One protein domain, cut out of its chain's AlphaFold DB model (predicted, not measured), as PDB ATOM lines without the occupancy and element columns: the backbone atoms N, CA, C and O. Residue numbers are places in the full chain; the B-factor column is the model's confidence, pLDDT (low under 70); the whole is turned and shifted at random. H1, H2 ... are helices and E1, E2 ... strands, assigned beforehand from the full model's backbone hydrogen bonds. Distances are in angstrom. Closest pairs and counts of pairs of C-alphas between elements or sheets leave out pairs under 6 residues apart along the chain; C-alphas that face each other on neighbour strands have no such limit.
ATOM      1  N   THR A   5     132.927 187.495   8.540       83.06
ATOM      2  CA  THR A   5     133.161 188.596   9.485       83.06
ATOM      3  C   THR A   5     133.585 188.098  10.867       83.06
ATOM      4  O   THR A   5     134.520 188.629  11.467       83.06
ATOM      5  N   ARG A   6     132.953 187.029  11.374       81.19
ATOM      6  CA  ARG A   6     133.276 186.449  12.687       81.19
ATOM      7  C   ARG A   6     134.619 185.714  12.681       81.19
ATOM      8  O   ARG A   6     135.324 185.739  13.689       81.19
ATOM      9  N   ARG A   7     135.014 185.118  11.549       83.12
ATOM     10  CA  ARG A   7     136.371 184.571  11.355       83.12
ATOM     11  C   ARG A   7     137.426 185.676  11.397       83.12
ATOM     12  O   ARG A   7     138.329 185.600  12.229       83.12
ATOM     13  N   ARG A   8     137.243 186.741  10.611       85.06
ATOM     14  CA  ARG A   8     138.171 187.883  10.553       85.06
ATOM     15  C   ARG A   8     138.323 188.577  11.913       85.06
ATOM     16  O   ARG A   8     139.435 188.874  12.338       85.06
ATOM     17  N   PHE A   9     137.226 188.756  12.651       87.50
ATOM     18  CA  PHE A   9     137.267 189.292  14.016       87.50
ATOM     19  C   PHE A   9     138.081 188.406  14.973       87.50
ATOM     20  O   PHE A   9     138.902 188.903  15.747       87.50
ATOM     21  N   ASN A  10     137.893 187.085  14.909       86.94
ATOM     22  CA  ASN A  10     138.634 186.144  15.747       86.94
ATOM     23  C   ASN A  10     140.133 186.108  15.414       86.94
ATOM     24  O   ASN A  10     140.949 185.981  16.329       86.94
ATOM     25  N   GLU A  11     140.512 186.260  14.144       88.19
ATOM     26  CA  GLU A  11     141.917 186.378  13.736       88.19
ATOM     27  C   GLU A  11     142.560 187.659  14.264       88.19
ATOM     28  O   GLU A  11     143.613 187.599  14.899       88.19
ATOM     29  N   ILE A  12     141.883 188.801  14.122       88.56
ATOM     30  CA  ILE A  12     142.352 190.082  14.669       88.56
ATOM     31  C   ILE A  12     142.511 189.986  16.191       88.56
ATOM     32  O   ILE A  12     143.516 190.424  16.753       88.56
ATOM     33  N   LYS A  13     141.558 189.355  16.884       86.81
ATOM     34  CA  LYS A  13     141.628 189.141  18.336       86.81
ATOM     35  C   LYS A  13     142.803 188.238  18.734       86.81
ATOM     36  O   LYS A  13     143.459 188.510  19.742       86.81
ATOM     37  N   LYS A  14     143.094 187.184  17.960       86.06
ATOM     38  CA  LYS A  14     144.272 186.322  18.165       86.06
ATOM     39  C   LYS A  14     145.576 187.089  17.948       86.06
ATOM     40  O   LYS A  14     146.466 186.979  18.788       86.06
ATOM     41  N   LEU A  15     145.666 187.895  16.890       81.69
ATOM     42  CA  LEU A  15     146.829 188.739  16.605       81.69
ATOM     43  C   LEU A  15     147.074 189.740  17.735       81.69
ATOM     44  O   LEU A  15     148.162 189.748  18.302       81.69
ATOM     45  N   LYS A  16     146.038 190.463  18.179       78.62
ATOM     46  CA  LYS A  16     146.148 191.396  19.310       78.62
ATOM     47  C   LYS A  16     146.541 190.705  20.615       78.62
ATOM     48  O   LYS A  16     147.334 191.248  21.375       78.62
ATOM     49  N   ARG A  17     146.039 189.493  20.893       74.88
ATOM     50  CA  ARG A  17     146.486 188.696  22.054       74.88
ATOM     51  C   ARG A  17     147.948 188.266  21.932       74.88
ATOM     52  O   ARG A  17     148.655 188.292  22.933       74.88
ATOM     53  N   LYS A  18     148.404 187.883  20.737       70.75
ATOM     54  CA  LYS A  18     149.803 187.517  20.475       70.75
ATOM     55  C   LYS A  18     150.724 188.728  20.629       70.75
ATOM     56  O   LYS A  18     151.753 188.614  21.280       70.75
ATOM     57  N   GLU A  19     150.324 189.888  20.114       70.31
ATOM     58  CA  GLU A  19     151.029 191.157  20.317       70.31
ATOM     59  C   GLU A  19     151.040 191.592  21.780       70.31
ATOM     60  O   GLU A  19     152.065 192.054  22.262       70.31
ATOM     61  N   ARG A  20     149.936 191.407  22.513       67.00
ATOM     62  CA  ARG A  20     149.867 191.714  23.944       67.00
ATOM     63  C   ARG A  20     150.815 190.834  24.754       67.00
ATOM     64  O   ARG A  20     151.642 191.374  25.472       67.00
ATOM     65  N   LYS A  21     150.780 189.511  24.553       64.69
ATOM     66  CA  LYS A  21     151.741 188.576  25.168       64.69
ATOM     67  C   LYS A  21     153.185 188.920  24.795       64.69
ATOM     68  O   LYS A  21     154.080 188.836  25.626       64.69
ATOM     69  N   ARG A  22     153.406 189.345  23.547       63.88
ATOM     70  CA  ARG A  22     154.705 189.822  23.066       63.88
ATOM     71  C   ARG A  22     155.132 191.115  23.768       63.88
ATOM     72  O   ARG A  22     156.305 191.225  24.066       63.88
ATOM     73  N   ARG A  23     154.226 192.061  24.042       65.81
ATOM     74  CA  ARG A  23     154.502 193.298  24.805       65.81
ATOM     75  C   ARG A  23     154.738 193.026  26.293       65.81
ATOM     76  O   ARG A  23     155.643 193.607  26.868       65.81
ATOM     77  N   GLU A  24     153.965 192.124  26.893       67.75
ATOM     78  CA  GLU A  24     154.119 191.690  28.294       67.75
ATOM     79  C   GLU A  24     155.455 190.953  28.526       67.75
ATOM     80  O   GLU A  24     156.005 190.990  29.623       67.75
ATOM     81  N   GLY A  25     156.011 190.336  27.479       67.12
ATOM     82  CA  GLY A  25     157.352 189.750  27.438       67.12
ATOM     83  C   GLY A  25     158.300 190.502  26.505       67.12
ATOM     84  O   GLY A  25     159.069 189.870  25.794       67.12
ATOM     85  N   MET A  26     158.218 191.828  26.427       76.56
ATOM     86  CA  MET A  26     159.189 192.637  25.697       76.56
ATOM     87  C   MET A  26     159.798 193.654  26.646       76.56
ATOM     88  O   MET A  26     159.078 194.408  27.293       76.56
ATOM     89  N   VAL A  27     161.126 193.712  26.672       79.44
ATOM     90  CA  VAL A  27     161.869 194.781  27.340       79.44
ATOM     91  C   VAL A  27     162.787 195.466  26.342       79.44
ATOM     92  O   VAL A  27     163.418 194.820  25.512       79.44
ATOM     93  N   GLU A  28     162.849 196.788  26.381       82.44
ATOM     94  CA  GLU A  28     163.686 197.581  25.483       82.44
ATOM     95  C   GLU A  28     165.110 197.750  26.058       82.44
ATOM     96  O   GLU A  28     165.254 198.251  27.176       82.44
ATOM     97  N   CYS A  29     166.175 197.379  25.316       87.00
ATOM     98  CA  CYS A  29     167.565 197.737  25.671       87.00
ATOM     99  C   CYS A  29     167.738 199.252  25.610       87.00
ATOM    100  O   CYS A  29     167.842 199.838  24.531       87.00
ATOM    101  N   ARG A  30     167.884 199.859  26.792       85.00
ATOM    102  CA  ARG A  30     168.245 201.273  26.987       85.00
ATOM    103  C   ARG A  30     169.759 201.527  27.025       85.00
ATOM    104  O   ARG A  30     170.201 202.644  27.266       85.00
ATOM    105  N   GLY A  31     170.564 200.496  26.778       87.25
ATOM    106  CA  GLY A  31     172.014 200.592  26.640       87.25
ATOM    107  C   GLY A  31     172.463 201.395  25.422       87.25
ATOM    108  O   GLY A  31     171.684 201.679  24.514       87.25
ATOM    109  N   LYS A  32     173.757 201.725  25.384       88.19
ATOM    110  CA  LYS A  32     174.411 202.408  24.256       88.19
ATOM    111  C   LYS A  32     175.381 201.457  23.558       88.19
ATOM    112  O   LYS A  32     176.126 200.758  24.242       88.19
ATOM    113  N   ILE A  33     175.385 201.467  22.229       86.19
ATOM    114  CA  ILE A  33     176.298 200.706  21.363       86.19
ATOM    115  C   ILE A  33     177.195 201.659  20.581       86.19
ATOM    116  O   ILE A  33     176.792 202.784  20.290       86.19
ATOM    117  N   LEU A  34     178.396 201.208  20.222       88.69
ATOM    118  CA  LEU A  34     179.281 201.963  19.343       88.69
ATOM    119  C   LEU A  34     178.932 201.642  17.886       88.69
ATOM    120  O   LEU A  34     179.044 200.495  17.456       88.69
ATOM    121  N   LYS A  35     178.505 202.643  17.120       83.94
ATOM    122  CA  LYS A  35     178.318 202.541  15.670       83.94
ATOM    123  C   LYS A  35     179.108 203.659  15.009       83.94
ATOM    124  O   LYS A  35     178.802 204.819  15.230       83.94
ATOM    125  N   ARG A  36     180.102 203.300  14.185       90.81
ATOM    126  CA  ARG A  36     180.933 204.260  13.428       90.81
ATOM    127  C   ARG A  36     181.607 205.334  14.306       90.81
ATOM    128  O   ARG A  36     181.723 206.473  13.892       90.81
ATOM    129  N   GLY A  37     182.041 204.969  15.513       87.31
ATOM    130  CA  GLY A  37     182.664 205.903  16.465       87.31
ATOM    131  C   GLY A  37     181.682 206.610  17.405       87.31
ATOM    132  O   GLY A  37     182.091 207.045  18.478       87.31
ATOM    133  N   ASP A  38     180.384 206.607  17.093       86.44
ATOM    134  CA  ASP A  38     179.360 207.259  17.910       86.44
ATOM    135  C   ASP A  38     178.650 206.287  18.856       86.44
ATOM    136  O   ASP A  38     178.316 205.148  18.503       86.44
ATOM    137  N   ARG A  39     178.381 206.742  20.087       85.50
ATOM    138  CA  ARG A  39     177.590 205.995  21.076       85.50
ATOM    139  C   ARG A  39     176.104 206.272  20.877       85.50
ATOM    140  O   ARG A  39     175.590 207.270  21.377       85.50
ATOM    141  N   VAL A  40     175.400 205.351  20.230       87.75
ATOM    142  CA  VAL A  40     173.959 205.470  19.961       87.75
ATOM    143  C   VAL A  40     173.129 204.547  20.862       87.75
ATOM    144  O   VAL A  40     173.627 203.491  21.268       87.75
ATOM    145  N   PRO A  41     171.872 204.899  21.196       87.38
ATOM    146  CA  PRO A  41     170.970 204.005  21.920       87.38
ATOM    147  C   PRO A  41     170.764 202.679  21.172       87.38
ATOM    148  O   PRO A  41     170.655 202.652  19.947       87.38
ATOM    149  N   CYS A  42     170.710 201.567  21.904       88.06
ATOM    150  CA  CYS A  42     170.491 200.241  21.331       88.06
ATOM    151  C   CYS A  42     169.053 200.083  20.815       88.06
ATOM    152  O   CYS A  42     168.862 199.562  19.714       88.06
ATOM    153  N   GLY A  43     168.059 200.514  21.610       85.25
ATOM    154  CA  GLY A  43     166.628 200.497  21.265       85.25
ATOM    155  C   GLY A  43     166.072 199.105  20.951       85.25
ATOM    156  O   GLY A  43     165.028 198.968  20.320       85.25
ATOM    157  N   TYR A  44     166.804 198.046  21.306       83.25
ATOM    158  CA  TYR A  44     166.488 196.694  20.865       83.25
ATOM    159  C   TYR A  44     165.504 196.021  21.815       83.25
ATOM    160  O   TYR A  44     165.784 195.891  23.004       83.25
ATOM    161  N   ALA A  45     164.384 195.544  21.283       80.12
ATOM    162  CA  ALA A  45     163.417 194.749  22.025       80.12
ATOM    163  C   ALA A  45     163.950 193.330  22.295       80.12
ATOM    164  O   ALA A  45     164.214 192.564  21.368       80.12
ATOM    165  N   LEU A  46     164.078 192.975  23.569       79.38
ATOM    166  CA  LEU A  46     164.434 191.644  24.045       79.38
ATOM    167  C   LEU A  46     163.178 190.866  24.424       79.38
ATOM    168  O   LEU A  46     162.248 191.426  25.003       79.38
ATOM    169  N   TYR A  47     163.199 189.566  24.132       76.50
ATOM    170  CA  TYR A  47     162.148 188.623  24.499       76.50
ATOM    171  C   TYR A  47     162.672 187.676  25.580       76.50
ATOM    172  O   TYR A  47     163.514 186.827  25.274       76.50
ATOM    173  N   PRO A  48     162.196 187.793  26.826       69.44
ATOM    174  CA  PRO A  48     162.414 186.802  27.864       69.44
ATOM    175  C   PRO A  48     161.914 185.452  27.376       69.44
ATOM    176  O   PRO A  48     160.778 185.335  26.911       69.44
ATOM    177  N   LYS A  49     162.762 184.431  27.485       63.69
ATOM    178  CA  LYS A  49     162.334 183.047  27.258       63.69
ATOM    179  C   LYS A  49     161.525 182.513  28.445       63.69
ATOM    180  O   LYS A  49     160.627 181.706  28.232       63.69
ATOM    181  N   SER A  50     161.808 182.985  29.660       61.38
ATOM    182  CA  SER A  50     161.147 182.592  30.908       61.38
ATOM    183  C   SER A  50     160.180 183.672  31.400       61.38
ATOM    184  O   SER A  50     160.418 184.873  31.253       61.38
ATOM    185  N   GLN A  51     159.058 183.241  31.985       62.22
ATOM    186  CA  GLN A  51     158.166 184.140  32.721       62.22
ATOM    187  C   GLN A  51     158.614 184.359  34.167       62.22
ATOM    188  O   GLN A  51     158.011 185.212  34.830       62.22
ATOM    189  N   ASP A  52     159.649 183.643  34.610       66.12
ATOM    190  CA  ASP A  52     160.087 183.625  35.995       66.12
ATOM    191  C   ASP A  52     160.464 185.031  36.478       66.12
ATOM    192  O   ASP A  52     161.247 185.725  35.806       66.12
ATOM    193  N   PRO A  53     159.892 185.478  37.610       62.44
ATOM    194  CA  PRO A  53     160.408 186.646  38.307       62.44
ATOM    195  C   PRO A  53     161.896 186.406  38.616       62.44
ATOM    196  O   PRO A  53     162.307 185.273  38.847       62.44
ATOM    197  N   ASP A  54     162.708 187.455  38.499       67.69
ATOM    198  CA  ASP A  54     164.171 187.443  38.677       67.69
ATOM    199  C   ASP A  54     164.997 186.829  37.533       67.69
ATOM    200  O   ASP A  54     166.221 186.716  37.619       67.69
ATOM    201  N   SER A  55     164.369 186.532  36.391       72.69
ATOM    202  CA  SER A  55     165.110 186.185  35.171       72.69
ATOM    203  C   SER A  55     165.986 187.356  34.705       72.69
ATOM    204  O   SER A  55     165.470 188.426  34.364       72.69
ATOM    205  N   ILE A  56     167.302 187.132  34.634       81.56
ATOM    206  CA  ILE A  56     168.280 188.080  34.086       81.56
ATOM    207  C   ILE A  56     168.448 187.833  32.585       81.56
ATOM    208  O   ILE A  56     168.715 186.715  32.149       81.56
ATOM    209  N   ILE A  57     168.322 188.887  31.782       82.62
ATOM    210  CA  ILE A  57     168.506 188.842  30.331       82.62
ATOM    211  C   ILE A  57     169.541 189.876  29.935       82.62
ATOM    212  O   ILE A  57     169.339 191.074  30.119       82.62
ATOM    213  N   THR A  58     170.615 189.429  29.301       85.38
ATOM    214  CA  THR A  58     171.654 190.324  28.795       85.38
ATOM    215  C   THR A  58     171.459 190.564  27.305       85.38
ATOM    216  O   THR A  58     171.360 189.637  26.502       85.38
ATOM    217  N   CYS A  59     171.411 191.828  26.895       85.75
ATOM    218  CA  CYS A  59     171.394 192.178  25.488       85.75
ATOM    219  C   CYS A  59     172.783 191.979  24.874       85.75
ATOM    220  O   CYS A  59     173.695 192.770  25.112       85.75
ATOM    221  N   HIS A  60     172.918 191.000  23.982       82.75
ATOM    222  CA  HIS A  60     174.182 190.699  23.298       82.75
ATOM    223  C   HIS A  60     174.743 191.844  22.435       82.75
ATOM    224  O   HIS A  60     175.918 191.827  22.092       82.75
ATOM    225  N   ARG A  61     173.929 192.848  22.072       85.00
ATOM    226  CA  ARG A  61     174.399 194.020  21.307       85.00
ATOM    227  C   ARG A  61     175.091 195.067  22.177       85.00
ATOM    228  O   ARG A  61     176.086 195.642  21.757       85.00
ATOM    229  N   CYS A  62     174.494 195.381  23.327       86.69
ATOM    230  CA  CYS A  62     174.851 196.525  24.174       86.69
ATOM    231  C   CYS A  62     175.491 196.111  25.513       86.69
ATOM    232  O   CYS A  62     175.921 196.988  26.260       86.69
ATOM    233  N   GLY A  63     175.506 194.812  25.842       83.81
ATOM    234  CA  GLY A  63     175.958 194.284  27.136       83.81
ATOM    235  C   GLY A  63     175.080 194.710  28.318       83.81
ATOM    236  O   GLY A  63     175.495 194.624  29.463       83.81
ATOM    237  N   THR A  64     173.885 195.247  28.063       87.38
ATOM    238  CA  THR A  64     172.977 195.718  29.121       87.38
ATOM    239  C   THR A  64     172.162 194.551  29.657       87.38
ATOM    240  O   THR A  64     171.573 193.810  28.870       87.38
ATOM    241  N   GLY A  65     172.137 194.402  30.977       87.75
ATOM    242  CA  GLY A  65     171.324 193.442  31.706       87.75
ATOM    243  C   GLY A  65     169.922 193.978  31.995       87.75
ATOM    244  O   GLY A  65     169.706 195.170  32.231       87.75
ATOM    245  N   HIS A  66     168.951 193.077  31.957       86.00
ATOM    246  CA  HIS A  66     167.538 193.340  32.177       86.00
ATOM    247  C   HIS A  66     166.989 192.299  33.147       86.00
ATOM    248  O   HIS A  66     167.009 191.113  32.836       86.00
ATOM    249  N   ILE A  67     166.484 192.735  34.296       84.06
ATOM    250  CA  ILE A  67     165.836 191.878  35.294       84.06
ATOM    251  C   ILE A  67     164.340 192.165  35.308       84.06
ATOM    252  O   ILE A  67     163.926 193.325  35.330       84.06
ATOM    253  N   LYS A  68     163.529 191.106  35.322       79.50
ATOM    254  CA  LYS A  68     162.088 191.204  35.570       79.50
ATOM    255  C   LYS A  68     161.824 191.151  37.076       79.50
ATOM    256  O   LYS A  68     161.899 190.077  37.660       79.50
ATOM    257  N   SER A  69     161.502 192.284  37.690       73.69
ATOM    258  CA  SER A  69     161.073 192.362  39.090       73.69
ATOM    259  C   SER A  69     159.543 192.326  39.212       73.69
ATOM    260  O   SER A  69     158.815 192.416  38.218       73.69
ATOM    261  N   ALA A  70     159.034 192.251  40.445       70.88
ATOM    262  CA  ALA A  70     157.599 192.337  40.734       70.88
ATOM    263  C   ALA A  70     156.955 193.664  40.275       70.88
ATOM    264  O   ALA A  70     155.759 193.706  39.993       70.88
ATOM    265  N   THR A  71     157.741 194.742  40.181       71.50
ATOM    266  CA  THR A  71     157.276 196.092  39.820       71.50
ATOM    267  C   THR A  71     157.505 196.446  38.349       71.50
ATOM    268  O   THR A  71     157.006 197.472  37.886       71.50
ATOM    269  N   GLY A  72     158.225 195.614  37.589       73.88
ATOM    270  CA  GLY A  72     158.475 195.836  36.168       73.88
ATOM    271  C   GLY A  72     159.852 195.364  35.712       73.88
ATOM    272  O   GLY A  72     160.386 194.374  36.198       73.88
ATOM    273  N   TRP A  73     160.425 196.064  34.733       78.50
ATOM    274  CA  TRP A  73     161.751 195.755  34.196       78.50
ATOM    275  C   TRP A  73     162.803 196.695  34.773       78.50
ATOM    276  O   TRP A  73     162.748 197.905  34.552       78.50
ATOM    277  N   ILE A  74     163.795 196.130  35.454       82.12
ATOM    278  CA  ILE A  74     164.980 196.843  35.923       82.12
ATOM    279  C   ILE A  74     166.076 196.672  34.876       82.12
ATOM    280  O   ILE A  74     166.377 195.563  34.439       82.12
ATOM    281  N   THR A  75     166.659 197.788  34.447       82.50
ATOM    282  CA  THR A  75     167.787 197.813  33.513       82.50
ATOM    283  C   THR A  75     169.046 198.191  34.257       82.50
ATOM    284  O   THR A  75     169.068 199.204  34.945       82.50
ATOM    285  N   PHE A  76     170.100 197.411  34.078       82.69
ATOM    286  CA  PHE A  76     171.417 197.732  34.598       82.69
ATOM    287  C   PHE A  76     172.432 197.486  33.499       82.69
ATOM    288  O   PHE A  76     172.319 196.573  32.682       82.69
ATOM    289  N   LYS A  77     173.427 198.351  33.436       73.38
ATOM    290  CA  LYS A  77     174.590 198.108  32.610       73.38
ATOM    291  C   LYS A  77     175.632 197.545  33.556       73.38
ATOM    292  O   LYS A  77     175.841 198.133  34.612       73.38
ATOM    293  N   GLU A  78     176.251 196.422  33.209       60.47
ATOM    294  CA  GLU A  78     177.534 196.102  33.824       60.47
ATOM    295  C   GLU A  78     178.484 197.229  33.403       60.47
ATOM    296  O   GLU A  78     179.051 197.226  32.307       60.47
TER     297      GLU A  78
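This is residues 5 to 78 of the 86 residues of an uncharacterized protein of marine sediment metagenome (UniProt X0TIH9). A small three-stranded sheet and a separate hairpin, E1 and E2, make the body, from which residues 5 to 21 of H1 stick out as a long arm. The 74 printed residues, mixed in class, run H1 E1 E2 E3 E4 E5; the sheet, E3 E4 E5, is antiparallel. The whole is loose, radius of gyration of the C-alphas 15.9 A, spanning 53 by 32 by 17 A.

Look first at E4, residues 64 to 69: it forms hairpins with E3, residues 56 to 58, and E5, residues 72 to 77, a meander, each strand the antiparallel neighbour of the one before. N 57 and O 66, and N 67 and O 74, are 2.8 A apart, within hydrogen-bond range. In the hairpin of E1, residues 32 to 35, and E2, residues 38 to 41, N 33 and O 40 are 2.8 A apart. H1, residues 5 to 24, is not on the sheet; its O i to N i+4 pairs are all within range.

Find C-alpha 5 at (133.161, 188.596, 9.485); H1 runs 28.3 A from there. E5, 16.7 A, ends at C-alpha 77, (174.590, 198.108, 32.610).

The printed part has no cut. The long link is residues 42 to 55; residues 20 to 25, 48 to 54 and 78 are under pLDDT 70.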